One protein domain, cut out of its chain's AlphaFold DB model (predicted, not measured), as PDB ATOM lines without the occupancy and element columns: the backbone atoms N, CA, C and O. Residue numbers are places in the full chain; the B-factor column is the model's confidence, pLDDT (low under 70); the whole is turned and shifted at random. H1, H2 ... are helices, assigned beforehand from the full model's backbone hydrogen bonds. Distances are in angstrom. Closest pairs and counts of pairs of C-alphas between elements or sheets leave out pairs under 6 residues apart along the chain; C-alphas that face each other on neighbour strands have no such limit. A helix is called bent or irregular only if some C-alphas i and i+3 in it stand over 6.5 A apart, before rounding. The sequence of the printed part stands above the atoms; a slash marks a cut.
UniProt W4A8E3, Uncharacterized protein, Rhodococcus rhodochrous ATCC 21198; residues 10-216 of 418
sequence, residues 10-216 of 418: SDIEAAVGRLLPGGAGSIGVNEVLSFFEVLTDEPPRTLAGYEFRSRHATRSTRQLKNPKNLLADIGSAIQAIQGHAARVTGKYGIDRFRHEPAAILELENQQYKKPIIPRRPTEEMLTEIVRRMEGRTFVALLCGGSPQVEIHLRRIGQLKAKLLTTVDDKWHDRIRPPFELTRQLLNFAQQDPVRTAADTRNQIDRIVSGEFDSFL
ATOM      1  N   SER A  10       2.773  59.054  -1.352       78.31
ATOM      2  CA  SER A  10       1.706  59.947  -1.801       78.31
ATOM      3  C   SER A  10       2.212  61.286  -2.368       78.31
ATOM      4  O   SER A  10       1.742  61.725  -3.419       78.31
ATOM      5  N   ASP A  11       3.209  61.929  -1.746       76.62
ATOM      6  CA  ASP A  11       3.788  63.184  -2.258       76.62
ATOM      7  C   ASP A  11       4.521  62.984  -3.591       76.62
ATOM      8  O   ASP A  11       4.526  63.870  -4.455       76.62
ATOM      9  N   ILE A  12       5.161  61.823  -3.755       75.81
ATOM     10  CA  ILE A  12       5.894  61.446  -4.966       75.81
ATOM     11  C   ILE A  12       4.907  61.171  -6.098       75.81
ATOM     12  O   ILE A  12       5.041  61.743  -7.181       75.81
ATOM     13  N   GLU A  13       3.882  60.364  -5.832       79.94
ATOM     14  CA  GLU A  13       2.800  60.077  -6.773       79.94
ATOM     15  C   GLU A  13       2.115  61.364  -7.244       79.94
ATOM     16  O   GLU A  13       1.959  61.587  -8.447       79.94
ATOM     17  N   ALA A  14       1.799  62.277  -6.318       77.31
ATOM     18  CA  ALA A  14       1.197  63.568  -6.641       77.31
ATOM     19  C   ALA A  14       2.131  64.486  -7.454       77.31
ATOM     20  O   ALA A  14       1.676  65.331  -8.230       77.31
ATOM     21  N   ALA A  15       3.450  64.384  -7.277       75.50
ATOM     22  CA  ALA A  15       4.415  65.144  -8.067       75.50
ATOM     23  C   ALA A  15       4.550  64.598  -9.495       75.50
ATOM     24  O   ALA A  15       4.552  65.385 -10.441       75.50
ATOM     25  N   VAL A  16       4.602  63.274  -9.650       78.62
ATOM     26  CA  VAL A  16       4.623  62.598 -10.956       78.62
ATOM     27  C   VAL A  16       3.320  62.862 -11.712       78.62
ATOM     28  O   VAL A  16       3.360  63.295 -12.863       78.62
ATOM     29  N   GLY A  17       2.169  62.714 -11.049       77.19
ATOM     30  CA  GLY A  17       0.852  62.941 -11.648       77.19
ATOM     31  C   GLY A  17       0.666  64.352 -12.211       77.19
ATOM     32  O   GLY A  17       0.031  64.519 -13.245       77.19
ATOM     33  N   ARG A  18       1.287  65.370 -11.600       82.06
ATOM     34  CA  ARG A  18       1.236  66.762 -12.086       82.06
ATOM     35  C   ARG A  18       1.958  67.001 -13.415       82.06
ATOM     36  O   ARG A  18       1.688  68.014 -14.055       82.06
ATOM     37  N   LEU A  19       2.893  66.134 -13.804       76.19
ATOM     38  CA  LEU A  19       3.631  66.259 -15.066       76.19
ATOM     39  C   LEU A  19       3.055  65.393 -16.188       76.19
ATOM     40  O   LEU A  19       3.366  65.629 -17.356       76.19
ATOM     41  N   LEU A  20       2.232  64.400 -15.856       77.56
ATOM     42  CA  LEU A  20       1.656  63.498 -16.841       77.56
ATOM     43  C   LEU A  20       0.475  64.164 -17.572       77.56
ATOM     44  O   LEU A  20      -0.340  64.846 -16.948       77.56
ATOM     45  N   PRO A  21       0.368  64.003 -18.902       70.00
ATOM     46  CA  PRO A  21      -0.765  64.531 -19.657       70.00
ATOM     47  C   PRO A  21      -2.048  63.763 -19.300       70.00
ATOM     48  O   PRO A  21      -2.056  62.544 -19.347       70.00
ATOM     49  N   GLY A  22      -3.153  64.447 -18.990       57.91
ATOM     50  CA  GLY A  22      -4.412  63.823 -18.532       57.91
ATOM     51  C   GLY A  22      -5.273  63.131 -19.605       57.91
ATOM     52  O   GLY A  22      -6.495  63.202 -19.529       57.91
ATOM     53  N   GLY A  23      -4.674  62.524 -20.635       56.44
ATOM     54  CA  GLY A  23      -5.390  61.912 -21.766       56.44
ATOM     55  C   GLY A  23      -5.527  60.387 -21.680       56.44
ATOM     56  O   GLY A  23      -4.721  59.717 -21.031       56.44
ATOM     57  N   ALA A  24      -6.513  59.825 -22.387       41.28
ATOM     58  CA  ALA A  24      -6.616  58.383 -22.612       41.28
ATOM     59  C   ALA A  24      -5.381  57.892 -23.397       41.28
ATOM     60  O   ALA A  24      -5.115  58.384 -24.493       41.28
ATOM     61  N   GLY A  25      -4.602  56.973 -22.815       58.41
ATOM     62  CA  GLY A  25      -3.318  56.506 -23.368       58.41
ATOM     63  C   GLY A  25      -2.070  57.218 -22.824       58.41
ATOM     64  O   GLY A  25      -0.991  57.060 -23.386       58.41
ATOM     65  N   SER A  26      -2.195  58.013 -21.757       72.12
ATOM     66  CA  SER A  26      -1.046  58.555 -21.023       72.12
ATOM     67  C   SER A  26      -0.422  57.512 -20.091       72.12
ATOM     68  O   SER A  26      -1.135  56.695 -19.509       72.12
ATOM     69  N   ILE A  27       0.909  57.552 -19.937       81.00
ATOM     70  CA  ILE A  27       1.619  56.739 -18.940       81.00
ATOM     71  C   ILE A  27       1.041  57.048 -17.557       81.00
ATOM     72  O   ILE A  27       0.925  58.214 -17.177       81.00
ATOM     73  N   GLY A  28       0.710  56.009 -16.791       85.50
ATOM     74  CA  GLY A  28       0.217  56.156 -15.423       85.50
ATOM     75  C   GLY A  28       1.330  56.460 -14.414       85.50
ATOM     76  O   GLY A  28       2.485  56.084 -14.600       85.50
ATOM     77  N   VAL A  29       0.984  57.073 -13.278       84.38
ATOM     78  CA  VAL A  29       1.939  57.349 -12.183       84.38
ATOM     79  C   VAL A  29       2.678  56.080 -11.739       84.38
ATOM     80  O   VAL A  29       3.907  56.070 -11.690       84.38
ATOM     81  N   ASN A  30       1.944  54.992 -11.491       85.00
ATOM     82  CA  ASN A  30       2.518  53.707 -11.071       85.00
ATOM     83  C   ASN A  30       3.463  53.117 -12.116       85.00
ATOM     84  O   ASN A  30       4.445  52.464 -11.768       85.00
ATOM     85  N   GLU A  31       3.184  53.364 -13.393       88.94
ATOM     86  CA  GLU A  31       4.034  52.910 -14.481       88.94
ATOM     87  C   GLU A  31       5.359  53.675 -14.498       88.94
ATOM     88  O   GLU A  31       6.402  53.035 -14.552       88.94
ATOM     89  N   VAL A  32       5.355  55.006 -14.340       87.00
ATOM     90  CA  VAL A  32       6.597  55.794 -14.205       87.00
ATOM     91  C   VAL A  32       7.418  55.321 -13.006       87.00
ATOM     92  O   VAL A  32       8.621  55.089 -13.124       87.00
ATOM     93  N   LEU A  33       6.776  55.164 -11.846       87.56
ATOM     94  CA  LEU A  33       7.461  54.761 -10.616       87.56
ATOM     95  C   LEU A  33       8.064  53.359 -10.719       87.56
ATOM     96  O   LEU A  33       9.167  53.140 -10.218       87.56
ATOM     97  N   SER A  34       7.370  52.440 -11.394       89.88
ATOM     98  CA  SER A  34       7.867  51.087 -11.658       89.88
ATOM     99  C   SER A  34       8.986  51.093 -12.698       89.88
ATOM    100  O   SER A  34       9.998  50.429 -12.504       89.88
ATOM    101  N   PHE A  35       8.839  51.881 -13.767       92.69
ATOM    102  CA  PHE A  35       9.812  51.985 -14.853       92.69
ATOM    103  C   PHE A  35      11.170  52.503 -14.360       92.69
ATOM    104  O   PHE A  35      12.204  51.967 -14.742       92.69
ATOM    105  N   PHE A  36      11.174  53.509 -13.481       91.94
ATOM    106  CA  PHE A  36      12.397  54.062 -12.882       91.94
ATOM    107  C   PHE A  36      12.758  53.443 -11.525       91.94
ATOM    108  O   PHE A  36      13.710  53.897 -10.894       91.94
ATOM    109  N   GLU A  37      12.018  52.428 -11.068       92.25
ATOM    110  CA  GLU A  37      12.256  51.739  -9.793       92.25
ATOM    111  C   GLU A  37      12.403  52.704  -8.599       92.25
ATOM    112  O   GLU A  37      13.284  52.572  -7.750       92.25
ATOM    113  N   VAL A  38      11.542  53.720  -8.543       84.81
ATOM    114  CA  VAL A  38      11.702  54.866  -7.635       84.81
ATOM    115  C   VAL A  38      11.462  54.493  -6.171       84.81
ATOM    116  O   VAL A  38      12.109  55.044  -5.287       84.81
ATOM    117  N   LEU A  39      10.531  53.572  -5.910       81.12
ATOM    118  CA  LEU A  39      10.057  53.230  -4.560       81.12
ATOM    119  C   LEU A  39      10.576  51.881  -4.042       81.12
ATOM    120  O   LEU A  39      10.021  51.336  -3.093       81.12
ATOM    121  N   THR A  40      11.613  51.318  -4.663       82.06
ATOM    122  CA  THR A  40      12.203  50.046  -4.218       82.06
ATOM    123  C   THR A  40      13.541  50.266  -3.511       82.06
ATOM    124  O   THR A  40      14.357  51.091  -3.927       82.06
ATOM    125  N   ASP A  41      13.794  49.503  -2.451       79.56
ATOM    126  CA  ASP A  41      15.098  49.440  -1.775       79.56
ATOM    127  C   ASP A  41      16.029  48.382  -2.391       79.56
ATOM    128  O   ASP A  41      17.189  48.246  -1.997       79.56
ATOM    129  N   GLU A  42      15.535  47.627  -3.370       85.81
ATOM    130  CA  GLU A  42      16.296  46.576  -4.024       85.81
ATOM    131  C   GLU A  42      17.324  47.139  -5.023       85.81
ATOM    132  O   GLU A  42      17.178  48.256  -5.525       85.81
ATOM    133  N   PRO A  43      18.380  46.374  -5.348       85.44
ATOM    134  CA  PRO A  43      19.287  46.707  -6.441       85.44
ATOM    135  C   PRO A  43      18.557  46.934  -7.769       85.44
ATOM    136  O   PRO A  43      17.540  46.279  -8.012       85.44
ATOM    137  N   PRO A  44      19.087  47.804  -8.653       89.88
ATOM    138  CA  PRO A  44      18.423  48.093  -9.906       89.88
ATOM    139  C   PRO A  44      18.361  46.860 -10.806       89.88
ATOM    140  O   PRO A  44      19.378  46.193 -11.018       89.88
ATOM    141  N   ARG A  45      17.175  46.577 -11.347       92.56
ATOM    142  CA  ARG A  45      16.932  45.447 -12.264       92.56
ATOM    143  C   ARG A  45      16.802  45.901 -13.715       92.56
ATOM    144  O   ARG A  45      16.983  45.113 -14.639       92.56
ATOM    145  N   THR A  46      16.514  47.180 -13.908       93.38
ATOM    146  CA  THR A  46      16.317  47.830 -15.200       93.38
ATOM    147  C   THR A  46      17.396  48.871 -15.481       93.38
ATOM    148  O   THR A  46      18.034  49.401 -14.567       93.38
ATOM    149  N   LEU A  47      17.585  49.209 -16.760       94.06
ATOM    150  CA  LEU A  47      18.480  50.296 -17.158       94.06
ATOM    151  C   LEU A  47      17.986  51.640 -16.601       94.06
ATOM    152  O   LEU A  47      18.774  52.417 -16.070       94.06
ATOM    153  N   ALA A  48      16.680  51.901 -16.681       93.06
ATOM    154  CA  ALA A  48      16.081  53.121 -16.148       93.06
ATOM    155  C   ALA A  48      16.246  53.244 -14.623       93.06
ATOM    156  O   ALA A  48      16.680  54.295 -14.143       93.06
ATOM    157  N   GLY A  49      15.999  52.165 -13.871       92.56
ATOM    158  CA  GLY A  49      16.266  52.111 -12.432       92.56
ATOM    159  C   GLY A  49      17.744  52.305 -12.091       92.56
ATOM    160  O   GLY A  49      18.080  53.036 -11.156       92.56
ATOM    161  N   TYR A  50      18.651  51.722 -12.880       93.56
ATOM    162  CA  TYR A  50      20.093  51.923 -12.727       93.56
ATOM    163  C   TYR A  50      20.497  53.390 -12.902       93.56
ATOM    164  O   TYR A  50      21.161  53.955 -12.029       93.56
ATOM    165  N   GLU A  51      20.078  54.029 -13.996       91.75
ATOM    166  CA  GLU A  51      20.440  55.419 -14.287       91.75
ATOM    167  C   GLU A  51      19.830  56.383 -13.261       91.75
ATOM    168  O   GLU A  51      20.497  57.334 -12.835       91.75
ATOM    169  N   PHE A  52      18.601  56.115 -12.808       90.56
ATOM    170  CA  PHE A  52      17.969  56.852 -11.715       90.56
ATOM    171  C   PHE A  52      18.791  56.737 -10.423       90.56
ATOM    172  O   PHE A  52      19.209  57.751  -9.857       90.56
ATOM    173  N   ARG A  53      19.118  55.512  -9.986       88.38
ATOM    174  CA  ARG A  53      19.877  55.279  -8.746       88.38
ATOM    175  C   ARG A  53      21.301  55.812  -8.795       88.38
ATOM    176  O   ARG A  53      21.756  56.352  -7.791       88.38
ATOM    177  N   SER A  54      22.001  55.691  -9.925       85.06
ATOM    178  CA  SER A  54      23.375  56.201 -10.073       85.06
ATOM    179  C   SER A  54      23.429  57.712  -9.801       85.06
ATOM    180  O   SER A  54      24.279  58.195  -9.050       85.06
ATOM    181  N   ARG A  55      22.436  58.461 -10.298       81.19
ATOM    182  CA  ARG A  55      22.296  59.910 -10.055       81.19
ATOM    183  C   ARG A  55      21.844  60.226  -8.638       81.19
ATOM    184  O   ARG A  55      22.375  61.139  -8.005       81.19
ATOM    185  N   HIS A  56      20.912  59.434  -8.125       77.94
ATOM    186  CA  HIS A  56      20.367  59.571  -6.780       77.94
ATOM    187  C   HIS A  56      21.401  59.268  -5.677       77.94
ATOM    188  O   HIS A  56      21.378  59.893  -4.617       77.94
ATOM    189  N   ALA A  57      22.356  58.361  -5.924       71.19
ATOM    190  CA  ALA A  57      23.354  57.902  -4.951       71.19
ATOM    191  C   ALA A  57      24.299  59.005  -4.443       71.19
ATOM    192  O   ALA A  57      24.930  58.845  -3.400       71.19
ATOM    193  N   THR A  58      24.394  60.131  -5.154       66.75
ATOM    194  CA  THR A  58      25.262  61.259  -4.780       66.75
ATOM    195  C   THR A  58      24.563  62.308  -3.908       66.75
ATOM    196  O   THR A  58      25.185  63.298  -3.515       66.75
ATOM    197  N   ARG A  59      23.271  62.127  -3.592       68.00
ATOM    198  CA  ARG A  59      22.457  63.129  -2.891       68.00
ATOM    199  C   ARG A  59      22.360  62.899  -1.388       68.00
ATOM    200  O   ARG A  59      22.307  61.779  -0.894       68.00
ATOM    201  N   SER A  60      22.267  64.007  -0.654       66.62
ATOM    202  CA  SER A  60      22.019  63.992   0.790       66.62
ATOM    203  C   SER A  60      20.584  63.567   1.115       66.62
ATOM    204  O   SER A  60      19.652  63.890   0.382       66.62
ATOM    205  N   THR A  61      20.373  62.966   2.289       57.62
ATOM    206  CA  THR A  61      19.059  62.546   2.814       57.62
ATOM    207  C   THR A  61      17.983  63.634   2.720       57.62
ATOM    208  O   THR A  61      16.822  63.352   2.435       57.62
ATOM    209  N   ARG A  62      18.352  64.905   2.932       58.41
ATOM    210  CA  ARG A  62      17.424  66.045   2.833       58.41
ATOM    211  C   ARG A  62      16.968  66.297   1.393       58.41
ATOM    212  O   ARG A  62      15.821  66.678   1.180       58.41
ATOM    213  N   GLN A  63      17.851  66.094   0.416       65.50
ATOM    214  CA  GLN A  63      17.532  66.260  -1.004       65.50
ATOM    215  C   GLN A  63      16.613  65.148  -1.514       65.50
ATOM    216  O   GLN A  63      15.772  65.442  -2.360       65.50
ATOM    217  N   LEU A  64      16.723  63.935  -0.962       62.12
ATOM    218  CA  LEU A  64      15.894  62.778  -1.332       62.12
ATOM    219  C   LEU A  64      14.419  62.937  -0.937       62.12
ATOM    220  O   LEU A  64      13.534  62.361  -1.560       62.12
ATOM    221  N   LYS A  65      14.130  63.761   0.076       67.81
ATOM    222  CA  LYS A  65      12.757  64.022   0.536       67.81
ATOM    223  C   LYS A  65      11.982  65.013  -0.336       67.81
ATOM    224  O   LYS A  65      10.793  65.200  -0.113       67.81
ATOM    225  N   ASN A  66      12.634  65.686  -1.286       74.31
ATOM    226  CA  ASN A  66      11.995  66.701  -2.121       74.31
ATOM    227  C   ASN A  66      11.502  66.086  -3.446       74.31
ATOM    228  O   ASN A  66      12.335  65.713  -4.274       74.31
ATOM    229  N   PRO A  67      10.188  66.063  -3.728       72.50
ATOM    230  CA  PRO A  67       9.669  65.495  -4.973       72.50
ATOM    231  C   PRO A  67      10.214  66.168  -6.243       72.50
ATOM    232  O   PRO A  67      10.387  65.512  -7.262       72.50
ATOM    233  N   LYS A  68      10.572  67.462  -6.203       74.12
ATOM    234  CA  LYS A  68      11.178  68.151  -7.361       74.12
ATOM    235  C   LYS A  68      12.550  67.590  -7.726       74.12
ATOM    236  O   LYS A  68      12.904  67.532  -8.897       74.12
ATOM    237  N   ASN A  69      13.316  67.196  -6.715       75.88
ATOM    238  CA  ASN A  69      14.634  66.604  -6.888       75.88
ATOM    239  C   ASN A  69      14.515  65.225  -7.542       75.88
ATOM    240  O   ASN A  69      15.272  64.928  -8.461       75.88
ATOM    241  N   LEU A  70      13.523  64.438  -7.131       78.62
ATOM    242  CA  LEU A  70      13.205  63.143  -7.726       78.62
ATOM    243  C   LEU A  70      12.808  63.274  -9.203       78.62
ATOM    244  O   LEU A  70      13.342  62.559 -10.044       78.62
ATOM    245  N   LEU A  71      11.945  64.236  -9.541       79.00
ATOM    246  CA  LEU A  71      11.575  64.508 -10.936       79.00
ATOM    247  C   LEU A  71      12.780  64.944 -11.782       79.00
ATOM    248  O   LEU A  71      12.900  64.541 -12.936       79.00
ATOM    249  N   ALA A  72      13.693  65.730 -11.203       80.31
ATOM    250  CA  ALA A  72      14.941  66.086 -11.866       80.31
ATOM    251  C   ALA A  72      15.834  64.857 -12.111       80.31
ATOM    252  O   ALA A  72      16.441  64.769 -13.172       80.31
ATOM    253  N   ASP A  73      15.880  63.899 -11.180       82.62
ATOM    254  CA  ASP A  73      16.665  62.667 -11.341       82.62
ATOM    255  C   ASP A  73      16.079  61.746 -12.414       82.62
ATOM    256  O   ASP A  73      16.837  61.200 -13.214       82.62
ATOM    257  N   ILE A  74      14.747  61.640 -12.493       86.06
ATOM    258  CA  ILE A  74      14.055  60.961 -13.601       86.06
ATOM    259  C   ILE A  74      14.427  61.628 -14.932       86.06
ATOM    260  O   ILE A  74      14.887  60.956 -15.852       86.06
ATOM    261  N   GLY A  75      14.315  62.959 -15.019       84.81
ATOM    262  CA  GLY A  75      14.717  63.717 -16.207       84.81
ATOM    263  C   GLY A  75      16.180  63.480 -16.599       84.81
ATOM    264  O   GLY A  75      16.483  63.228 -17.763       84.81
ATOM    265  N   SER A  76      17.098  63.490 -15.631       83.88
ATOM    266  CA  SER A  76      18.519  63.228 -15.876       83.88
ATOM    267  C   SER A  76      18.812  61.774 -16.267       83.88
ATOM    268  O   SER A  76      19.745  61.545 -17.035       83.88
ATOM    269  N   ALA A  77      18.042  60.798 -15.776       88.62
ATOM    270  CA  ALA A  77      18.145  59.402 -16.201       88.62
ATOM    271  C   ALA A  77      17.690  59.229 -17.660       88.62
ATOM    272  O   ALA A  77      18.387  58.594 -18.449       88.62
ATOM    273  N   ILE A  78      16.581  59.869 -18.051       87.19
ATOM    274  CA  ILE A  78      16.090  59.889 -19.440       87.19
ATOM    275  C   ILE A  78      17.166  60.452 -20.377       87.19
ATOM    276  O   ILE A  78      17.538  59.797 -21.351       87.19
ATOM    277  N   GLN A  79      17.730  61.620 -20.049       85.38
ATOM    278  CA  GLN A  79      18.791  62.249 -20.850       85.38
ATOM    279  C   GLN A  79      20.034  61.366 -20.980       85.38
ATOM    280  O   GLN A  79      20.671  61.332 -22.031       85.38
ATOM    281  N   ALA A  80      20.389  60.643 -19.922       84.31
ATOM    282  CA  ALA A  80      21.535  59.749 -19.937       84.31
ATOM    283  C   ALA A  80      21.353  58.579 -20.896       84.31
ATOM    284  O   ALA A  80      22.249  58.294 -21.691       84.31
ATOM    285  N   ILE A  81      20.179  57.949 -20.852       88.00
ATOM    286  CA  ILE A  81      19.828  56.830 -21.727       88.00
ATOM    287  C   ILE A  81      19.782  57.306 -23.179       88.00
ATOM    288  O   ILE A  81      20.403  56.680 -24.038       88.00
ATOM    289  N   GLN A  82      19.151  58.456 -23.446       84.69
ATOM    290  CA  GLN A  82      19.152  59.087 -24.771       84.69
ATOM    291  C   GLN A  82      20.582  59.377 -25.252       84.69
ATOM    292  O   GLN A  82      20.948  59.015 -26.369       84.69
ATOM    293  N   GLY A  83      21.426  59.955 -24.394       81.44
ATOM    294  CA  GLY A  83      22.821  60.255 -24.715       81.44
ATOM    295  C   GLY A  83      23.682  59.007 -24.936       81.44
ATOM    296  O   GLY A  83      24.574  59.010 -25.783       81.44
ATOM    297  N   HIS A  84      23.432  57.918 -24.205       83.31
ATOM    298  CA  HIS A  84      24.100  56.634 -24.417       83.31
ATOM    299  C   HIS A  84      23.686  55.998 -25.741       83.31
ATOM    300  O   HIS A  84      24.570  55.635 -26.518       83.31
ATOM    301  N   ALA A  85      22.383  55.942 -26.027       81.88
ATOM    302  CA  ALA A  85      21.864  55.446 -27.296       81.88
ATOM    303  C   ALA A  85      22.456  56.239 -28.470       81.88
ATOM    304  O   ALA A  85      23.108  55.645 -29.325       81.88
ATOM    305  N   ALA A  86      22.347  57.572 -28.450       78.19
ATOM    306  CA  ALA A  86      22.866  58.450 -29.500       78.19
ATOM    307  C   ALA A  86      24.380  58.300 -29.715       78.19
ATOM    308  O   ALA A  86      24.861  58.268 -30.847       78.19
ATOM    309  N   ARG A  87      25.160  58.160 -28.637       78.88
ATOM    310  CA  ARG A  87      26.611  57.957 -28.737       78.88
ATOM    311  C   ARG A  87      26.960  56.616 -29.380       78.88
ATOM    312  O   ARG A  87      27.892  56.554 -30.181       78.88
ATOM    313  N   VAL A  88      26.265  55.542 -29.006       76.38
ATOM    314  CA  VAL A  88      26.540  54.201 -29.542       76.38
ATOM    315  C   VAL A  88      26.091  54.110 -30.999       76.38
ATOM    316  O   VAL A  88      26.880  53.672 -31.835       76.38
ATOM    317  N   THR A  89      24.889  54.588 -31.332       77.44
ATOM    318  CA  THR A  89      24.406  54.613 -32.721       77.44
ATOM    319  C   THR A  89      25.239  55.541 -33.599       77.44
ATOM    320  O   THR A  89      25.559  55.171 -34.723       77.44
ATOM    321  N   GLY A  90      25.670  56.699 -33.093       76.19
ATOM    322  CA  GLY A  90      26.542  57.614 -33.829       76.19
ATOM    323  C   GLY A  90      27.932  57.035 -34.107       76.19
ATOM    324  O   GLY A  90      28.489  57.265 -35.175       76.19
ATOM    325  N   LYS A  91      28.493  56.253 -33.173       80.38
ATOM    326  CA  LYS A  91      29.823  55.640 -33.330       80.38
ATOM    327  C   LYS A  91      29.808  54.374 -34.192       80.38
ATOM    328  O   LYS A  91      30.770  54.133 -34.917       80.38
ATOM    329  N   TYR A  92      28.768  53.549 -34.084       78.88
ATOM    330  CA  TYR A  92      28.743  52.204 -34.674       78.88
ATOM    331  C   TYR A  92      27.673  51.999 -35.749       78.88
ATOM    332  O   TYR A  92      27.680  50.960 -36.407       78.88
ATOM    333  N   GLY A  93      26.785  52.969 -35.950       75.31
ATOM    334  CA  GLY A  93      25.607  52.845 -36.804       75.31
ATOM    335  C   GLY A  93      24.409  52.247 -36.062       75.31
ATOM    336  O   GLY A  93      24.554  51.449 -35.131       75.31
ATOM    337  N   ILE A  94      23.202  52.633 -36.486       79.44
ATOM    338  CA  ILE A  94      21.949  52.142 -35.894       79.44
ATOM    339  C   ILE A  94      21.732  50.643 -36.139       79.44
ATOM    340  O   ILE A  94      21.259  49.944 -35.245       79.44
ATOM    341  N   ASP A  95      22.142  50.138 -37.302       76.19
ATOM    342  CA  ASP A  95      21.949  48.731 -37.663       76.19
ATOM    343  C   ASP A  95      22.771  47.815 -36.759       76.19
ATOM    344  O   ASP A  95      22.233  46.890 -36.150       76.19
ATOM    345  N   ARG A  96      24.055  48.134 -36.553       80.94
ATOM    346  CA  ARG A  96      24.898  47.392 -35.606       80.94
ATOM    347  C   ARG A  96      24.401  47.515 -34.176       80.94
ATOM    348  O   ARG A  96      24.465  46.546 -33.427       80.94
ATOM    349  N   PHE A  97      23.896  48.680 -33.782       83.25
ATOM    350  CA  PHE A  97      23.318  48.859 -32.452       83.25
ATOM    351  C   PHE A  97      22.119  47.931 -32.214       83.25
ATOM    352  O   PHE A  97      22.004  47.334 -31.143       83.25
ATOM    353  N   ARG A  98      21.255  47.771 -33.222       82.81
ATOM    354  CA  ARG A  98      20.060  46.924 -33.140       82.81
ATOM    355  C   ARG A  98      20.377  45.435 -33.243       82.81
ATOM    356  O   ARG A  98      19.802  44.644 -32.495       82.81
ATOM    357  N   HIS A  99      21.282  45.061 -34.144       87.00
ATOM    358  CA  HIS A  99      21.461  43.668 -34.560       87.00
ATOM    359  C   HIS A  99      22.769  43.032 -34.080       87.00
ATOM    360  O   HIS A  99      22.826  41.818 -33.913       87.00
ATOM    361  N   GLU A 100      23.799  43.827 -33.786       92.06
ATOM    362  CA  GLU A 100      25.141  43.343 -33.440       92.06
ATOM    363  C   GLU A 100      25.716  43.963 -32.142       92.06
ATOM    364  O   GLU A 100      26.903  44.315 -32.092       92.06
ATOM    365  N   PRO A 101      24.945  44.083 -31.039       92.00
ATOM    366  CA  PRO A 101      25.440  44.712 -29.811       92.00
ATOM    367  C   PRO A 101      26.664  43.992 -29.221       92.00
ATOM    368  O   PRO A 101      27.550  44.636 -28.662       92.00
ATOM    369  N   ALA A 102      26.772  42.671 -29.406       93.69
ATOM    370  CA  ALA A 102      27.931  41.893 -28.967       93.69
ATOM    371  C   ALA A 102      29.225  42.291 -29.697       93.69
ATOM    372  O   ALA A 102      30.269  42.405 -29.055       93.69
ATOM    373  N   ALA A 103      29.155  42.561 -31.005       91.81
ATOM    374  CA  ALA A 103      30.301  43.028 -31.784       91.81
ATOM    375  C   ALA A 103      30.723  44.439 -31.349       91.81
ATOM    376  O   ALA A 103      31.912  44.728 -31.221       91.81
ATOM    377  N   ILE A 104      29.753  45.308 -31.038       91.69
ATOM    378  CA  ILE A 104      30.027  46.632 -30.465       91.69
ATOM    379  C   ILE A 104      30.756  46.499 -29.126       91.69
ATOM    380  O   ILE A 104      31.777  47.156 -28.911       91.69
ATOM    381  N   LEU A 105      30.258  45.647 -28.225       93.06
ATOM    382  CA  LEU A 105      30.889  45.450 -26.922       93.06
ATOM    383  C   LEU A 105      32.291  44.855 -27.058       93.06
ATOM    384  O   LEU A 105      33.192  45.239 -26.315       93.06
ATOM    385  N   GLU A 106      32.498  43.953 -28.012       91.06
ATOM    386  CA  GLU A 106      33.820  43.426 -28.320       91.06
ATOM    387  C   GLU A 106      34.777  44.532 -28.782       91.06
ATOM    388  O   GLU A 106      35.878  44.643 -28.240       91.06
ATOM    389  N   LEU A 107      34.360  45.398 -29.711       89.56
ATOM    390  CA  LEU A 107      35.164  46.536 -30.170       89.56
ATOM    391  C   LEU A 107      35.502  47.493 -29.018       89.56
ATOM    392  O   LEU A 107      36.663  47.875 -28.849       89.56
ATOM    393  N   GLU A 108      34.524  47.821 -28.171       86.62
ATOM    394  CA  GLU A 108      34.748  48.590 -26.942       86.62
ATOM    395  C   GLU A 108      35.717  47.862 -25.995       86.62
ATOM    396  O   GLU A 108      36.589  48.471 -25.376       86.62
ATOM    397  N   ASN A 109      35.636  46.538 -25.895       84.12
ATOM    398  CA  ASN A 109      36.555  45.753 -25.084       84.12
ATOM    399  C   ASN A 109      37.978  45.716 -25.668       84.12
ATOM    400  O   ASN A 109      38.946  45.662 -24.897       84.12
ATOM    401  N   GLN A 110      38.133  45.738 -26.987       83.56
ATOM    402  CA  GLN A 110      39.430  45.698 -27.662       83.56
ATOM    403  C   GLN A 110      40.138  47.058 -27.643       83.56
ATOM    404  O   GLN A 110      41.340  47.101 -27.374       83.56
ATOM    405  N   GLN A 111      39.404  48.159 -27.841       77.62
ATOM    406  CA  GLN A 111      39.953  49.524 -27.817       77.62
ATOM    407  C   GLN A 111      40.614  49.882 -26.476       77.62
ATOM    408  O   GLN A 111      41.475  50.756 -26.418       77.62
ATOM    409  N   TYR A 112      40.264  49.180 -25.396       64.75
ATOM    410  CA  TYR A 112      40.726  49.488 -24.045       64.75
ATOM    411  C   TYR A 112      41.497  48.344 -23.386       64.75
ATOM    412  O   TYR A 112      41.212  47.955 -22.247       64.75
ATOM    413  N   LYS A 113      42.519  47.819 -24.070       59.31
ATOM    414  CA  LYS A 113      43.500  46.923 -23.441       59.31
ATOM    415  C   LYS A 113      44.255  47.671 -22.326       59.31
ATOM    416  O   LYS A 113      45.237  48.348 -22.578       59.31
ATOM    417  N   LYS A 114      43.768  47.501 -21.086       59.78
ATOM    418  CA  LYS A 114      44.304  47.984 -19.793       59.78
ATOM    419  C   LYS A 114      44.427  49.517 -19.677       59.78
ATOM    420  O   LYS A 114      45.422  50.076 -20.125       59.78
ATOM    421  N   PRO A 115      43.501  50.211 -18.984       61.44
ATOM    422  CA  PRO A 115      43.719  51.616 -18.658       61.44
ATOM    423  C   PRO A 115      45.009  51.767 -17.836       61.44
ATOM    424  O   PRO A 115      45.193  51.120 -16.791       61.44
ATOM    425  N   ILE A 116      45.908  52.623 -18.324       65.25
ATOM    426  CA  ILE A 116      47.045  53.117 -17.551       65.25
ATOM    427  C   ILE A 116      46.449  54.064 -16.514       65.25
ATOM    428  O   ILE A 116      46.100  55.202 -16.811       65.25
ATOM    429  N   ILE A 117      46.252  53.545 -15.306       74.56
ATOM    430  CA  ILE A 117      45.804  54.338 -14.164       74.56
ATOM    431  C   ILE A 117      47.082  54.829 -13.487       74.56
ATOM    432  O   ILE A 117      47.838  53.987 -12.988       74.56
ATOM    433  N   PRO A 118      47.378  56.139 -13.524       75.69
ATOM    434  CA  PRO A 118      48.542  56.685 -12.847       75.69
ATOM    435  C   PRO A 118      48.384  56.511 -11.334       75.69
ATOM    436  O   PRO A 118      47.274  56.347 -10.835       75.69
ATOM    437  N   ARG A 119      49.491  56.604 -10.589       74.19
ATOM    438  CA  ARG A 119      49.481  56.485  -9.116       74.19
ATOM    439  C   ARG A 119      48.581  57.512  -8.417       74.19
ATOM    440  O   ARG A 119      48.227  57.303  -7.270       74.19
ATOM    441  N   ARG A 120      48.250  58.621  -9.085       79.50
ATOM    442  CA  ARG A 120      47.326  59.660  -8.613       79.50
ATOM    443  C   ARG A 120      46.453  60.119  -9.785       79.50
ATOM    444  O   ARG A 120      46.847  61.048 -10.489       79.50
ATOM    445  N   PRO A 121      45.337  59.435 -10.079       80.19
ATOM    446  CA  PRO A 121      44.436  59.858 -11.146       80.19
ATOM    447  C   PRO A 121      43.719  61.154 -10.752       80.19
ATOM    448  O   PRO A 121      43.385  61.359  -9.584       80.19
ATOM    449  N   THR A 122      43.493  62.033 -11.728       84.06
ATOM    450  CA  THR A 122      42.715  63.261 -11.517       84.06
ATOM    451  C   THR A 122      41.222  62.942 -11.404       84.06
ATOM    452  O   THR A 122      40.765  61.877 -11.821       84.06
ATOM    453  N   GLU A 123      40.440  63.878 -10.866       81.12
ATOM    454  CA  GLU A 123      38.976  63.769 -10.814       81.12
ATOM    455  C   GLU A 123      38.361  63.559 -12.206       81.12
ATOM    456  O   GLU A 123      37.486  62.711 -12.382       81.12
ATOM    457  N   GLU A 124      38.871  64.273 -13.210       79.50
ATOM    458  CA  GLU A 124      38.467  64.134 -14.612       79.50
ATOM    459  C   GLU A 124      38.739  62.722 -15.137       79.50
ATOM    460  O   GLU A 124      37.871  62.108 -15.756       79.50
ATOM    461  N   MET A 125      39.912  62.155 -14.829       80.31
ATOM    462  CA  MET A 125      40.240  60.781 -15.217       80.31
ATOM    463  C   MET A 125      39.305  59.770 -14.555       80.31
ATOM    464  O   MET A 125      38.860  58.832 -15.212       80.31
ATOM    465  N   LEU A 126      38.997  59.942 -13.267       78.94
ATOM    466  CA  LEU A 126      38.068  59.063 -12.552       78.94
ATOM    467  C   LEU A 126      36.656  59.149 -13.133       78.94
ATOM    468  O   LEU A 126      36.031  58.117 -13.376       78.94
ATOM    469  N   THR A 127      36.200  60.364 -13.422       79.44
ATOM    470  CA  THR A 127      34.909  60.627 -14.067       79.44
ATOM    471  C   THR A 127      34.843  59.972 -15.444       79.44
ATOM    472  O   THR A 127      33.878  59.276 -15.752       79.44
ATOM    473  N   GLU A 128      35.895  60.102 -16.253       81.31
ATOM    474  CA  GLU A 128      35.963  59.483 -17.577       81.31
ATOM    475  C   GLU A 128      36.001  57.950 -17.501       81.31
ATOM    476  O   GLU A 128      35.378  57.267 -18.318       81.31
ATOM    477  N   ILE A 129      36.694  57.385 -16.509       82.69
ATOM    478  CA  ILE A 129      36.719  55.937 -16.280       82.69
ATOM    479  C   ILE A 129      35.317  55.417 -15.933       82.69
ATOM    480  O   ILE A 129      34.886  54.423 -16.525       82.69
ATOM    481  N   VAL A 130      34.605  56.085 -15.018       83.56
ATOM    482  CA  VAL A 130      33.223  55.731 -14.655       83.56
ATOM    483  C   VAL A 130      32.314  55.859 -15.875       83.56
ATOM    484  O   VAL A 130      31.683  54.880 -16.259       83.56
ATOM    485  N   ARG A 131      32.340  56.997 -16.575       83.12
ATOM    486  CA  ARG A 131      31.515  57.241 -17.769       83.12
ATOM    487  C   ARG A 131      31.714  56.175 -18.852       83.12
ATOM    488  O   ARG A 131      30.759  55.739 -19.494       83.12
ATOM    489  N   ARG A 132      32.958  55.733 -19.075       83.56
ATOM    490  CA  ARG A 132      33.270  54.646 -20.023       83.56
ATOM    491  C   ARG A 132      32.753  53.297 -19.552       83.56
ATOM    492  O   ARG A 132      32.272  52.521 -20.373       83.56
ATOM    493  N   MET A 133      32.882  53.003 -18.260       88.06
ATOM    494  CA  MET A 133      32.326  51.790 -17.671       88.06
ATOM    495  C   MET A 133      30.809  51.747 -17.883       88.06
ATOM    496  O   MET A 133      30.324  50.760 -18.427       88.06
ATOM    497  N   GLU A 134      30.095  52.823 -17.546       87.56
ATOM    498  CA  GLU A 134      28.642  52.948 -17.733       87.56
ATOM    499  C   GLU A 134      28.246  52.784 -19.202       87.56
ATOM    500  O   GLU A 134      27.369  51.988 -19.530       87.56
ATOM    501  N   GLY A 135      28.977  53.433 -20.115       87.00
ATOM    502  CA  GLY A 135      28.749  53.285 -21.551       87.00
ATOM    503  C   GLY A 135      28.901  51.849 -22.062       87.00
ATOM    504  O   GLY A 135      28.149  51.441 -22.942       87.00
ATOM    505  N   ARG A 136      29.830  51.060 -21.511       90.25
ATOM    506  CA  ARG A 136      29.957  49.633 -21.855       90.25
ATOM    507  C   ARG A 136      28.896  48.776 -21.188       90.25
ATOM    508  O   ARG A 136      28.424  47.838 -21.813       90.25
ATOM    509  N   THR A 137      28.513  49.096 -19.954       91.94
ATOM    510  CA  THR A 137      27.406  48.430 -19.255       91.94
ATOM    511  C   THR A 137      26.113  48.580 -20.046       91.94
ATOM    512  O   THR A 137      25.437  47.586 -20.281       91.94
ATOM    513  N   PHE A 138      25.837  49.780 -20.561       93.38
ATOM    514  CA  PHE A 138      24.713  50.042 -21.457       93.38
ATOM    515  C   PHE A 138      24.701  49.097 -22.671       93.38
ATOM    516  O   PHE A 138      23.688  48.459 -22.943       93.38
ATOM    517  N   VAL A 139      25.833  48.936 -23.368       93.38
ATOM    518  CA  VAL A 139      25.925  47.995 -24.502       93.38
ATOM    519  C   VAL A 139      25.828  46.540 -24.031       93.38
ATOM    520  O   VAL A 139      25.182  45.727 -24.683       93.38
ATOM    521  N   ALA A 140      26.424  46.194 -22.888       94.88
ATOM    522  CA  ALA A 140      26.400  44.842 -22.339       94.88
ATOM    523  C   ALA A 140      24.986  44.347 -22.028       94.88
ATOM    524  O   ALA A 140      24.681  43.195 -22.324       94.88
ATOM    525  N   LEU A 141      24.103  45.218 -21.538       94.75
ATOM    526  CA  LEU A 141      22.695  44.874 -21.316       94.75
ATOM    527  C   LEU A 141      21.968  44.498 -22.613       94.75
ATOM    528  O   LEU A 141      21.051  43.686 -22.592       94.75
ATOM    529  N   LEU A 142      22.411  45.024 -23.757       93.38
ATOM    530  CA  LEU A 142      21.858  44.701 -25.076       93.38
ATOM    531  C   LEU A 142      22.423  43.408 -25.670       93.38
ATOM    532  O   LEU A 142      21.852  42.864 -26.617       93.38
ATOM    533  N   CYS A 143      23.544  42.914 -25.142       92.12
ATOM    534  CA  CYS A 143      24.252  41.755 -25.681       92.12
ATOM    535  C   CYS A 143      23.604  40.415 -25.309       92.12
ATOM    536  O   CYS A 143      23.998  39.386 -25.861       92.12
ATOM    537  N   GLY A 144      22.653  40.406 -24.372       86.12
ATOM    538  CA  GLY A 144      22.054  39.181 -23.853       86.12
ATOM    539  C   GLY A 144      23.114  38.204 -23.341       86.12
ATOM    540  O   GLY A 144      23.996  38.588 -22.576       86.12
ATOM    541  N   GLY A 145      23.034  36.933 -23.752       86.00
ATOM    542  CA  GLY A 145      23.885  35.844 -23.245       86.00
ATOM    543  C   GLY A 145      25.317  35.838 -23.795       86.00
ATOM    544  O   GLY A 145      25.973  34.802 -23.791       86.00
ATOM    545  N   SER A 146      25.794  36.960 -24.336       90.56
ATOM    546  CA  SER A 146      27.114  37.038 -24.959       90.56
ATOM    547  C   SER A 146      28.246  36.838 -23.936       90.56
ATOM    548  O   SER A 146      28.246  37.502 -22.893       90.56
ATOM    549  N   PRO A 147      29.302  36.068 -24.271       91.38
ATOM    550  CA  PRO A 147      30.517  35.970 -23.453       91.38
ATOM    551  C   PRO A 147      31.193  37.324 -23.178       91.38
ATOM    552  O   PRO A 147      31.926  37.486 -22.201       91.38
ATOM    553  N   GLN A 148      30.937  38.332 -24.019       90.94
ATOM    554  CA  GLN A 148      31.467  39.685 -23.834       90.94
ATOM    555  C   GLN A 148      30.952  40.352 -22.549       90.94
ATOM    556  O   GLN A 148      31.661  41.183 -21.971       90.94
ATOM    557  N   VAL A 149      29.767  39.963 -22.062       91.19
ATOM    558  CA  VAL A 149      29.198  40.463 -20.800       91.19
ATOM    559  C   VAL A 149      30.020  39.974 -19.608       91.19
ATOM    560  O   VAL A 149      30.391  40.777 -18.753       91.19
ATOM    561  N   GLU A 150      30.401  38.695 -19.583       91.00
ATOM    562  CA  GLU A 150      31.269  38.135 -18.537       91.00
ATOM    563  C   GLU A 150      32.664  38.765 -18.542       91.00
ATOM    564  O   GLU A 150      33.232  39.073 -17.487       91.00
ATOM    565  N   ILE A 151      33.218  38.997 -19.737       90.94
ATOM    566  CA  ILE A 151      34.498  39.693 -19.901       90.94
ATOM    567  C   ILE A 151      34.403  41.105 -19.315       90.94
ATOM    568  O   ILE A 151      35.302  41.527 -18.580       90.94
ATOM    569  N   HIS A 152      33.320  41.831 -19.606       91.50
ATOM    570  CA  HIS A 152      33.082  43.170 -19.068       91.50
ATOM    571  C   HIS A 152      32.906  43.146 -17.544       91.50
ATOM    572  O   HIS A 152      33.607  43.881 -16.850       91.50
ATOM    573  N   LEU A 153      32.088  42.241 -17.000       92.06
ATOM    574  CA  LEU A 153      31.903  42.045 -15.553       92.06
ATOM    575  C   LEU A 153      33.229  41.810 -14.819       92.06
ATOM    576  O   LEU A 153      33.532  42.475 -13.823       92.06
ATOM    577  N   ARG A 154      34.068  40.910 -15.342       90.88
ATOM    578  CA  ARG A 154      35.397  40.635 -14.776       90.88
ATOM    579  C   ARG A 154      36.276  41.885 -14.790       90.88
ATOM    580  O   ARG A 154      36.955  42.176 -13.804       90.88
ATOM    581  N   ARG A 155      36.253  42.643 -15.889       89.75
ATOM    582  CA  ARG A 155      37.020  43.889 -16.039       89.75
ATOM    583  C   ARG A 155      36.543  44.982 -15.092       89.75
ATOM    584  O   ARG A 155      37.390  45.669 -14.533       89.75
ATOM    585  N   ILE A 156      35.235  45.123 -14.878       90.19
ATOM    586  CA  ILE A 156      34.662  46.054 -13.893       90.19
ATOM    587  C   ILE A 156      35.207  45.732 -12.500       90.19
ATOM    588  O   ILE A 156      35.701  46.627 -11.818       90.19
ATOM    589  N   GLY A 157      35.199  44.454 -12.103       88.69
ATOM    590  CA  GLY A 157      35.745  44.016 -10.814       88.69
ATOM    591  C   GLY A 157      37.236  44.335 -10.655       88.69
ATOM    592  O   GLY A 157      37.644  44.923  -9.653       88.69
ATOM    593  N   GLN A 158      38.044  44.017 -11.671       89.81
ATOM    594  CA  GLN A 158      39.482  44.322 -11.683       89.81
ATOM    595  C   GLN A 158      39.758  45.830 -11.638       89.81
ATOM    596  O   GLN A 158      40.636  46.285 -10.907       89.81
ATOM    597  N   LEU A 159      39.005  46.609 -12.415       89.44
ATOM    598  CA  LEU A 159      39.130  48.058 -12.485       89.44
ATOM    599  C   LEU A 159      38.757  48.712 -11.154       89.44
ATOM    600  O   LEU A 159      39.507  49.555 -10.671       89.44
ATOM    601  N   LYS A 160      37.658  48.277 -10.530       91.50
ATOM    602  CA  LYS A 160      37.243  48.728  -9.200       91.50
ATOM    603  C   LYS A 160      38.331  48.468  -8.166       91.50
ATOM    604  O   LYS A 160      38.722  49.390  -7.459       91.50
ATOM    605  N   ALA A 161      38.829  47.231  -8.093       89.56
ATOM    606  CA  ALA A 161      39.870  46.852  -7.141       89.56
ATOM    607  C   ALA A 161      41.122  47.714  -7.333       89.56
ATOM    608  O   ALA A 161      41.615  48.300  -6.377       89.56
ATOM    609  N   LYS A 162      41.568  47.879  -8.584       89.31
ATOM    610  CA  LYS A 162      42.722  48.719  -8.914       89.31
ATOM    611  C   LYS A 162      42.505  50.187  -8.544       89.31
ATOM    612  O   LYS A 162      43.429  50.828  -8.055       89.31
ATOM    613  N   LEU A 163      41.319  50.740  -8.791       88.31
ATOM    614  CA  LEU A 163      41.011  52.124  -8.435       88.31
ATOM    615  C   LEU A 163      41.040  52.320  -6.921       88.31
ATOM    616  O   LEU A 163      41.753  53.204  -6.464       88.31
ATOM    617  N   LEU A 164      40.361  51.465  -6.156       88.25
ATOM    618  CA  LEU A 164      40.295  51.568  -4.693       88.25
ATOM    619  C   LEU A 164      41.654  51.373  -3.999       88.25
ATOM    620  O   LEU A 164      41.825  51.813  -2.873       88.25
ATOM    621  N   THR A 165      42.631  50.732  -4.645       89.25
ATOM    622  CA  THR A 165      44.005  50.650  -4.113       89.25
ATOM    623  C   THR A 165      44.899  51.815  -4.540       89.25
ATOM    624  O   THR A 165      46.001  51.950  -4.021       89.25
ATOM    625  N   THR A 166      44.491  52.601  -5.542       85.88
ATOM    626  CA  THR A 166      45.335  53.646  -6.156       85.88
ATOM    627  C   THR A 166      44.884  55.058  -5.786       85.88
ATOM    628  O   THR A 166      45.695  55.979  -5.779       85.88
ATOM    629  N   VAL A 167      43.593  55.255  -5.533       85.88
ATOM    630  CA  VAL A 167      43.001  56.568  -5.258       85.88
ATOM    631  C   VAL A 167      42.961  56.868  -3.765       85.88
ATOM    632  O   VAL A 167      42.883  55.958  -2.949       85.88
ATOM    633  N   ASP A 168      42.963  58.153  -3.416       85.75
ATOM    634  CA  ASP A 168      42.723  58.583  -2.037       85.75
ATOM    635  C   ASP A 168      41.318  58.165  -1.565       85.75
ATOM    636  O   ASP A 168      40.352  58.247  -2.334       85.75
ATOM    637  N   ASP A 169      41.179  57.860  -0.271       86.75
ATOM    638  CA  ASP A 169      39.914  57.438   0.352       86.75
ATOM    639  C   ASP A 169      38.748  58.401   0.091       86.75
ATOM    640  O   ASP A 169      37.604  57.974  -0.062       86.75
ATOM    641  N   LYS A 170      39.026  59.705  -0.049       85.69
ATOM    642  CA  LYS A 170      38.009  60.724  -0.362       85.69
ATOM    643  C   LYS A 170      37.258  60.466  -1.679       85.69
ATOM    644  O   LYS A 170      36.175  61.008  -1.878       85.69
ATOM    645  N   TRP A 171      37.827  59.672  -2.589       82.88
ATOM    646  CA  TRP A 171      37.199  59.298  -3.860       82.88
ATOM    647  C   TRP A 171      36.404  57.992  -3.776       82.88
ATOM    648  O   TRP A 171      35.640  57.691  -4.695       82.88
ATOM    649  N   HIS A 172      36.539  57.218  -2.695       86.06
ATOM    650  CA  HIS A 172      35.887  55.915  -2.559       86.06
ATOM    651  C   HIS A 172      34.368  56.013  -2.624       86.06
ATOM    652  O   HIS A 172      33.749  55.205  -3.316       86.06
ATOM    653  N   ASP A 173      33.777  57.029  -2.003       81.00
ATOM    654  CA  ASP A 173      32.323  57.218  -2.012       81.00
ATOM    655  C   ASP A 173      31.781  57.621  -3.385       81.00
ATOM    656  O   ASP A 173      30.607  57.412  -3.671       81.00
ATOM    657  N   ARG A 174      32.634  58.140  -4.276       79.81
ATOM    658  CA  ARG A 174      32.261  58.440  -5.665       79.81
ATOM    659  C   ARG A 174      32.476  57.257  -6.602       79.81
ATOM    660  O   ARG A 174      31.715  57.077  -7.543       79.81
ATOM    661  N   ILE A 175      33.501  56.443  -6.350       83.69
ATOM    662  CA  ILE A 175      33.853  55.295  -7.197       83.69
ATOM    663  C   ILE A 175      33.009  54.070  -6.841       83.69
ATOM    664  O   ILE A 175      32.572  53.338  -7.720       83.69
ATOM    665  N   ARG A 176      32.779  53.800  -5.555       87.00
ATOM    666  CA  ARG A 176      32.135  52.556  -5.120       87.00
ATOM    667  C   ARG A 176      30.696  52.408  -5.641       87.00
ATOM    668  O   ARG A 176      30.414  51.325  -6.157       87.00
ATOM    669  N   PRO A 177      29.808  53.421  -5.556       86.62
ATOM    670  CA  PRO A 177      28.407  53.232  -5.926       86.62
ATOM    671  C   PRO A 177      28.189  52.888  -7.408       86.62
ATOM    672  O   PRO A 177      27.545  51.868  -7.653       86.62
ATOM    673  N   PRO A 178      28.765  53.608  -8.398       85.44
ATOM    674  CA  PRO A 178      28.564  53.275  -9.812       85.44
ATOM    675  C   PRO A 178      29.019  51.853 -10.163       85.44
ATOM    676  O   PRO A 178      28.341  51.136 -10.898       85.44
ATOM    677  N   PHE A 179      30.146  51.412  -9.594       90.38
ATOM    678  CA  PHE A 179      30.683  50.072  -9.834       90.38
ATOM    679  C   PHE A 179      29.827  48.971  -9.196       90.38
ATOM    680  O   PHE A 179      29.644  47.918  -9.808       90.38
ATOM    681  N   GLU A 180      29.306  49.183  -7.985       90.38
ATOM    682  CA  GLU A 180      28.406  48.212  -7.350       90.38
ATOM    683  C   GLU A 180      27.064  48.129  -8.068       90.38
ATOM    684  O   GLU A 180      26.624  47.024  -8.369       90.38
ATOM    685  N   LEU A 181      26.454  49.268  -8.410       90.38
ATOM    686  CA  LEU A 181      25.195  49.299  -9.155       90.38
ATOM    687  C   LEU A 181      25.350  48.621 -10.522       90.38
ATOM    688  O   LEU A 181      24.514  47.808 -10.903       90.38
ATOM    689  N   THR A 182      26.457  48.887 -11.225       91.62
ATOM    690  CA  THR A 182      26.770  48.234 -12.505       91.62
ATOM    691  C   THR A 182      26.875  46.719 -12.335       91.62
ATOM    692  O   THR A 182      26.306  45.960 -13.117       91.62
ATOM    693  N   ARG A 183      27.602  46.259 -11.309       92.94
ATOM    694  CA  ARG A 183      27.781  44.826 -11.053       92.94
ATOM    695  C   ARG A 183      26.461  44.153 -10.685       92.94
ATOM    696  O   ARG A 183      26.195  43.061 -11.167       92.94
ATOM    697  N   GLN A 184      25.652  44.795  -9.848       91.94
ATOM    698  CA  GLN A 184      24.335  44.298  -9.449       91.94
ATOM    699  C   GLN A 184      23.410  44.146 -10.656       91.94
ATOM    700  O   GLN A 184      22.861  43.063 -10.853       91.94
ATOM    701  N   LEU A 185      23.313  45.181 -11.494       94.00
ATOM    702  CA  LEU A 185      22.481  45.162 -12.692       94.00
ATOM    703  C   LEU A 185      22.924  44.075 -13.679       94.00
ATOM    704  O   LEU A 185      22.102  43.308 -14.166       94.00
ATOM    705  N   LEU A 186      24.227  43.971 -13.958       93.56
ATOM    706  CA  LEU A 186      24.742  42.962 -14.885       93.56
ATOM    707  C   LEU A 186      24.597  41.536 -14.333       93.56
ATOM    708  O   LEU A 186      24.283  40.630 -15.095       93.56
ATOM    709  N   ASN A 187      24.767  41.328 -13.025       93.06
ATOM    710  CA  ASN A 187      24.505  40.027 -12.403       93.06
ATOM    711  C   ASN A 187      23.022  39.643 -12.493       93.06
ATOM    712  O   ASN A 187      22.718  38.480 -12.742       93.06
ATOM    713  N   PHE A 188      22.108  40.601 -12.299       92.69
ATOM    714  CA  PHE A 188      20.679  40.375 -12.516       92.69
ATOM    715  C   PHE A 188      20.411  40.008 -13.980       92.69
ATOM    716  O   PHE A 188      19.781  38.990 -14.252       92.69
ATOM    717  N   ALA A 189      20.985  40.766 -14.919       92.25
ATOM    718  CA  ALA A 189      20.850  40.508 -16.348       92.25
ATOM    719  C   ALA A 189      21.324  39.104 -16.749       92.25
ATOM    720  O   ALA A 189      20.743  38.491 -17.634       92.25
ATOM    721  N   GLN A 190      22.348  38.559 -16.089       92.75
ATOM    722  CA  GLN A 190      22.841  37.208 -16.367       92.75
ATOM    723  C   GLN A 190      21.889  36.082 -15.941       92.75
ATOM    724  O   GLN A 190      22.055  34.964 -16.420       92.75
ATOM    725  N   GLN A 191      20.908  36.346 -15.075       93.50
ATOM    726  CA  GLN A 191      19.930  35.330 -14.663       93.50
ATOM    727  C   GLN A 191      18.966  34.981 -15.799       93.50
ATOM    728  O   GLN A 191      18.628  33.815 -15.983       93.50
ATOM    729  N   ASP A 192      18.558  35.987 -16.577       95.06
ATOM    730  CA  ASP A 192      17.755  35.823 -17.788       95.06
ATOM    731  C   ASP A 192      18.214  36.838 -18.850       95.06
ATOM    732  O   ASP A 192      17.638  37.926 -19.003       95.06
ATOM    733  N   PRO A 193      19.301  36.523 -19.570       93.56
ATOM    734  CA  PRO A 193      19.968  37.499 -20.415       93.56
ATOM    735  C   PRO A 193      19.181  37.833 -21.681       93.56
ATOM    736  O   PRO A 193      19.239  38.964 -22.163       93.56
ATOM    737  N   VAL A 194      18.420  36.879 -22.222       91.31
ATOM    738  CA  VAL A 194      17.601  37.108 -23.421       91.31
ATOM    739  C   VAL A 194      16.457  38.057 -23.091       91.31
ATOM    740  O   VAL A 194      16.281  39.063 -23.784       91.31
ATOM    741  N   ARG A 195      15.727  37.778 -22.004       92.44
ATOM    742  CA  ARG A 195      14.648  38.647 -21.543       92.44
ATOM    743  C   ARG A 195      15.170  40.022 -21.160       92.44
ATOM    744  O   ARG A 195      14.630  41.016 -21.630       92.44
ATOM    745  N   THR A 196      16.261  40.095 -20.398       92.94
ATOM    746  CA  THR A 196      16.825  41.383 -19.970       92.94
ATOM    747  C   THR A 196      17.251  42.243 -21.159       92.94
ATOM    748  O   THR A 196      17.014  43.450 -21.161       92.94
ATOM    749  N   ALA A 197      17.826  41.643 -22.206       92.81
ATOM    750  CA  ALA A 197      18.168  42.377 -23.420       92.81
ATOM    751  C   ALA A 197      16.924  42.882 -24.168       92.81
ATOM    752  O   ALA A 197      16.935  44.004 -24.678       92.81
ATOM    753  N   ALA A 198      15.850  42.090 -24.231       89.62
ATOM    754  CA  ALA A 198      14.580  42.522 -24.814       89.62
ATOM    755  C   ALA A 198      13.945  43.671 -24.010       89.62
ATOM    756  O   ALA A 198      13.602  44.702 -24.589       89.62
ATOM    757  N   ASP A 199      13.885  43.539 -22.684       92.19
ATOM    758  CA  ASP A 199      13.357  44.561 -21.776       92.19
ATOM    759  C   ASP A 199      14.181  45.856 -21.856       92.19
ATOM    760  O   ASP A 199      13.622  46.951 -21.910       92.19
ATOM    761  N   THR A 200      15.511  45.747 -21.950       94.75
ATOM    762  CA  THR A 200      16.410  46.899 -22.119       94.75
ATOM    763  C   THR A 200      16.163  47.616 -23.447       94.75
ATOM    764  O   THR A 200      16.096  48.844 -23.469       94.75
ATOM    765  N   ARG A 201      15.994  46.880 -24.558       90.25
ATOM    766  CA  ARG A 201      15.652  47.487 -25.860       90.25
ATOM    767  C   ARG A 201      14.324  48.231 -25.786       90.25
ATOM    768  O   ARG A 201      14.274  49.392 -26.172       90.25
ATOM    769  N   ASN A 202      13.301  47.607 -25.205       89.56
ATOM    770  CA  ASN A 202      11.998  48.239 -25.018       89.56
ATOM    771  C   ASN A 202      12.107  49.529 -24.183       89.56
ATOM    772  O   ASN A 202      11.561  50.560 -24.559       89.56
ATOM    773  N   GLN A 203      12.880  49.523 -23.090       93.88
ATOM    774  CA  GLN A 203      13.116  50.737 -22.297       93.88
ATOM    775  C   GLN A 203      13.767  51.853 -23.110       93.88
ATOM    776  O   GLN A 203      13.339  53.005 -23.023       93.88
ATOM    777  N   ILE A 204      14.789  51.521 -23.902       89.88
ATOM    778  CA  ILE A 204      15.457  52.489 -24.771       89.88
ATOM    779  C   ILE A 204      14.473  53.032 -25.805       89.88
ATOM    780  O   ILE A 204      14.396  54.245 -25.958       89.88
ATOM    781  N   ASP A 205      13.685  52.183 -26.463       85.12
ATOM    782  CA  ASP A 205      12.724  52.602 -27.487       85.12
ATOM    783  C   ASP A 205      11.636  53.520 -26.911       85.12
ATOM    784  O   ASP A 205      11.315  54.554 -27.500       85.12
ATOM    785  N   ARG A 206      11.115  53.214 -25.718       86.62
ATOM    786  CA  ARG A 206      10.152  54.070 -25.003       86.62
ATOM    787  C   ARG A 206      10.751  55.431 -24.628       86.62
ATOM    788  O   ARG A 206      10.142  56.475 -24.845       86.62
ATOM    789  N   ILE A 207      11.986  55.450 -24.125       88.00
ATOM    790  CA  ILE A 207      12.686  56.696 -23.773       88.00
ATOM    791  C   ILE A 207      13.037  57.525 -25.013       88.00
ATOM    792  O   ILE A 207      12.876  58.746 -25.015       88.00
ATOM    793  N   VAL A 208      13.539  56.883 -26.065       82.44
ATOM    794  CA  VAL A 208      13.957  57.553 -27.299       82.44
ATOM    795  C   VAL A 208      12.741  58.035 -28.083       82.44
ATOM    796  O   VAL A 208      12.786  59.124 -28.633       82.44
ATOM    797  N   SER A 209      11.620  57.312 -28.083       78.12
ATOM    798  CA  SER A 209      10.379  57.775 -28.729       78.12
ATOM    799  C   SER A 209       9.716  58.973 -28.031       78.12
ATOM    800  O   SER A 209       8.773  59.557 -28.572       78.12
ATOM    801  N   GLY A 210      10.238  59.379 -26.869       80.38
ATOM    802  CA  GLY A 210       9.811  60.569 -26.143       80.38
ATOM    803  C   GLY A 210       8.602  60.343 -25.240       80.38
ATOM    804  O   GLY A 210       7.920  61.296 -24.858       80.38
ATOM    805  N   GLU A 211       8.314  59.091 -24.875       84.06
ATOM    806  CA  GLU A 211       7.179  58.760 -24.010       84.06
ATOM    807  C   GLU A 211       7.268  59.483 -22.653       84.06
ATOM    808  O   GLU A 211       6.264  59.934 -22.106       84.06
ATOM    809  N   PHE A 212       8.492  59.697 -22.160       86.50
ATOM    810  CA  PHE A 212       8.780  60.337 -20.874       86.50
ATOM    811  C   PHE A 212       9.224  61.811 -20.984       86.50
ATOM    812  O   PHE A 212       9.709  62.388 -20.009       86.50
ATOM    813  N   ASP A 213       9.043  62.467 -22.135       83.50
ATOM    814  CA  ASP A 213       9.532  63.840 -22.361       83.50
ATOM    815  C   ASP A 213       8.900  64.891 -21.440       83.50
ATOM    816  O   ASP A 213       9.444  65.981 -21.249       83.50
ATOM    817  N   SER A 214       7.753  64.589 -20.830       79.75
ATOM    818  CA  SER A 214       7.125  65.460 -19.834       79.75
ATOM    819  C   SER A 214       8.015  65.710 -18.611       79.75
ATOM    820  O   SER A 214       7.923  66.784 -18.010       79.75
ATOM    821  N   PHE A 215       8.903  64.763 -18.286       81.62
ATOM    822  CA  PHE A 215       9.872  64.850 -17.191       81.62
ATOM    823  C   PHE A 215      11.150  65.597 -17.576       81.62
ATOM    824  O   PHE A 215      11.938  65.969 -16.704       81.62
ATOM    825  N   LEU A 216      11.359  65.857 -18.869       77.88
ATOM    826  CA  LEU A 216      12.499  66.628 -19.330       77.88
ATOM    827  C   LEU A 216      12.257  68.124 -19.094       77.88
ATOM    828  O   LEU A 216      11.148  68.634 -19.306       77.88
TER     829      LEU A 216
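This is residues 10 to 216 of the 418 residues of an uncharacterized protein of Rhodococcus rhodochrous ATCC 21198 (UniProt W4A8E3). Three long helices, H8, H9 and H10, stand side by side with the shorter H7 in an up-and-down bundle, each running against the one before, while the small H3 lies in the middle of the domain between H10 and the longest helix, H5. H11 reaches from the end of H8 to H5, and H1 and H2 lie away from the bundle, at the other end of the longest axis. The printed part has 207 residues, with eleven named helices, H1 to H11, and no named strand: all helix. It is compact, with a radius of gyration of the C-alphas of 17.5 A and spans of 52 by 41 by 30 A.

Begin at H1, residues 10 to 17; it touches H2, residues 29 to 35, about perpendicular at 88 degrees, the C-alphas of Gly 17 and Val 29 closest at 5.7 A. H3, residues 47 to 56, touches residues 73 to 81 of H5, residues 67 to 92, at a steep tilt of 54 degrees, with C-alphas 51 and 77 closest at 5.0 A. H1 touches residues 67 to 71 of H5, with C-alphas 12 and 67 closest at 5.5 A. H4, residues 61 to 64, touches no helix. H6, residues 94 to 99, only just touches H5, with 3 pairs of C-alphas within 8 A, and only at the corner, C-alphas 89 and 97 closest at 5.9 A. Next come three hairpins: H7, residues 101 to 111, with H8, residues 123 to 142, C-alphas 101 and 142 closest at 5.9 A; H8 with H9, residues 147 to 166, C-alphas 140 and 149 at 5.4 A; and H9 with H10, residues 169 to 189, C-alphas 164 and 172 at 6.5 A. H10 touches H3 with residues 177 to 185 alone, C-alphas 54 and 178 closest at 6.0 A. H11, residues 193 to 208, touches residues 141 to 142 of H8, C-alphas 142 and 197 closest at 4.7 A, and H5, C-alphas 82 and 208 closest at 6.0 A. Every O i to N i+4 pair is within hydrogen-bond range in H1, H2, H3, H5, H6, H7, H9 and H11, against 15 of 16 in H8 and 12 of 17 in H10; H4 is too short for such a pair.

Find C-alpha 10 at (1.706, 59.947, -1.801), where H1 begins. H5 runs 37.7 A from C-alpha 67 at (9.669, 65.495, -4.973); H8 measures 29.3 A, H9 28.8 A, H10 30.5 A and H11 22.0 A, the last ending with C-alpha 208 at (13.957, 57.553, -27.299). H10 has a kink of 33 degrees near residue 176 and is irregular, but only just: C-alphas 170 and 173 are 6.9 A apart.

The two C-alphas farthest apart, those of Ala 24 and Arg 119, are 57.7 A from each other. The printed part has no cut, and the links H1 to H2, H2 to H3 and H7 to H8 are long. Mean pLDDT of the printed part is 83.6; look for values under 70 at residues 22 to 25, 58 to 65 and 112 to 116.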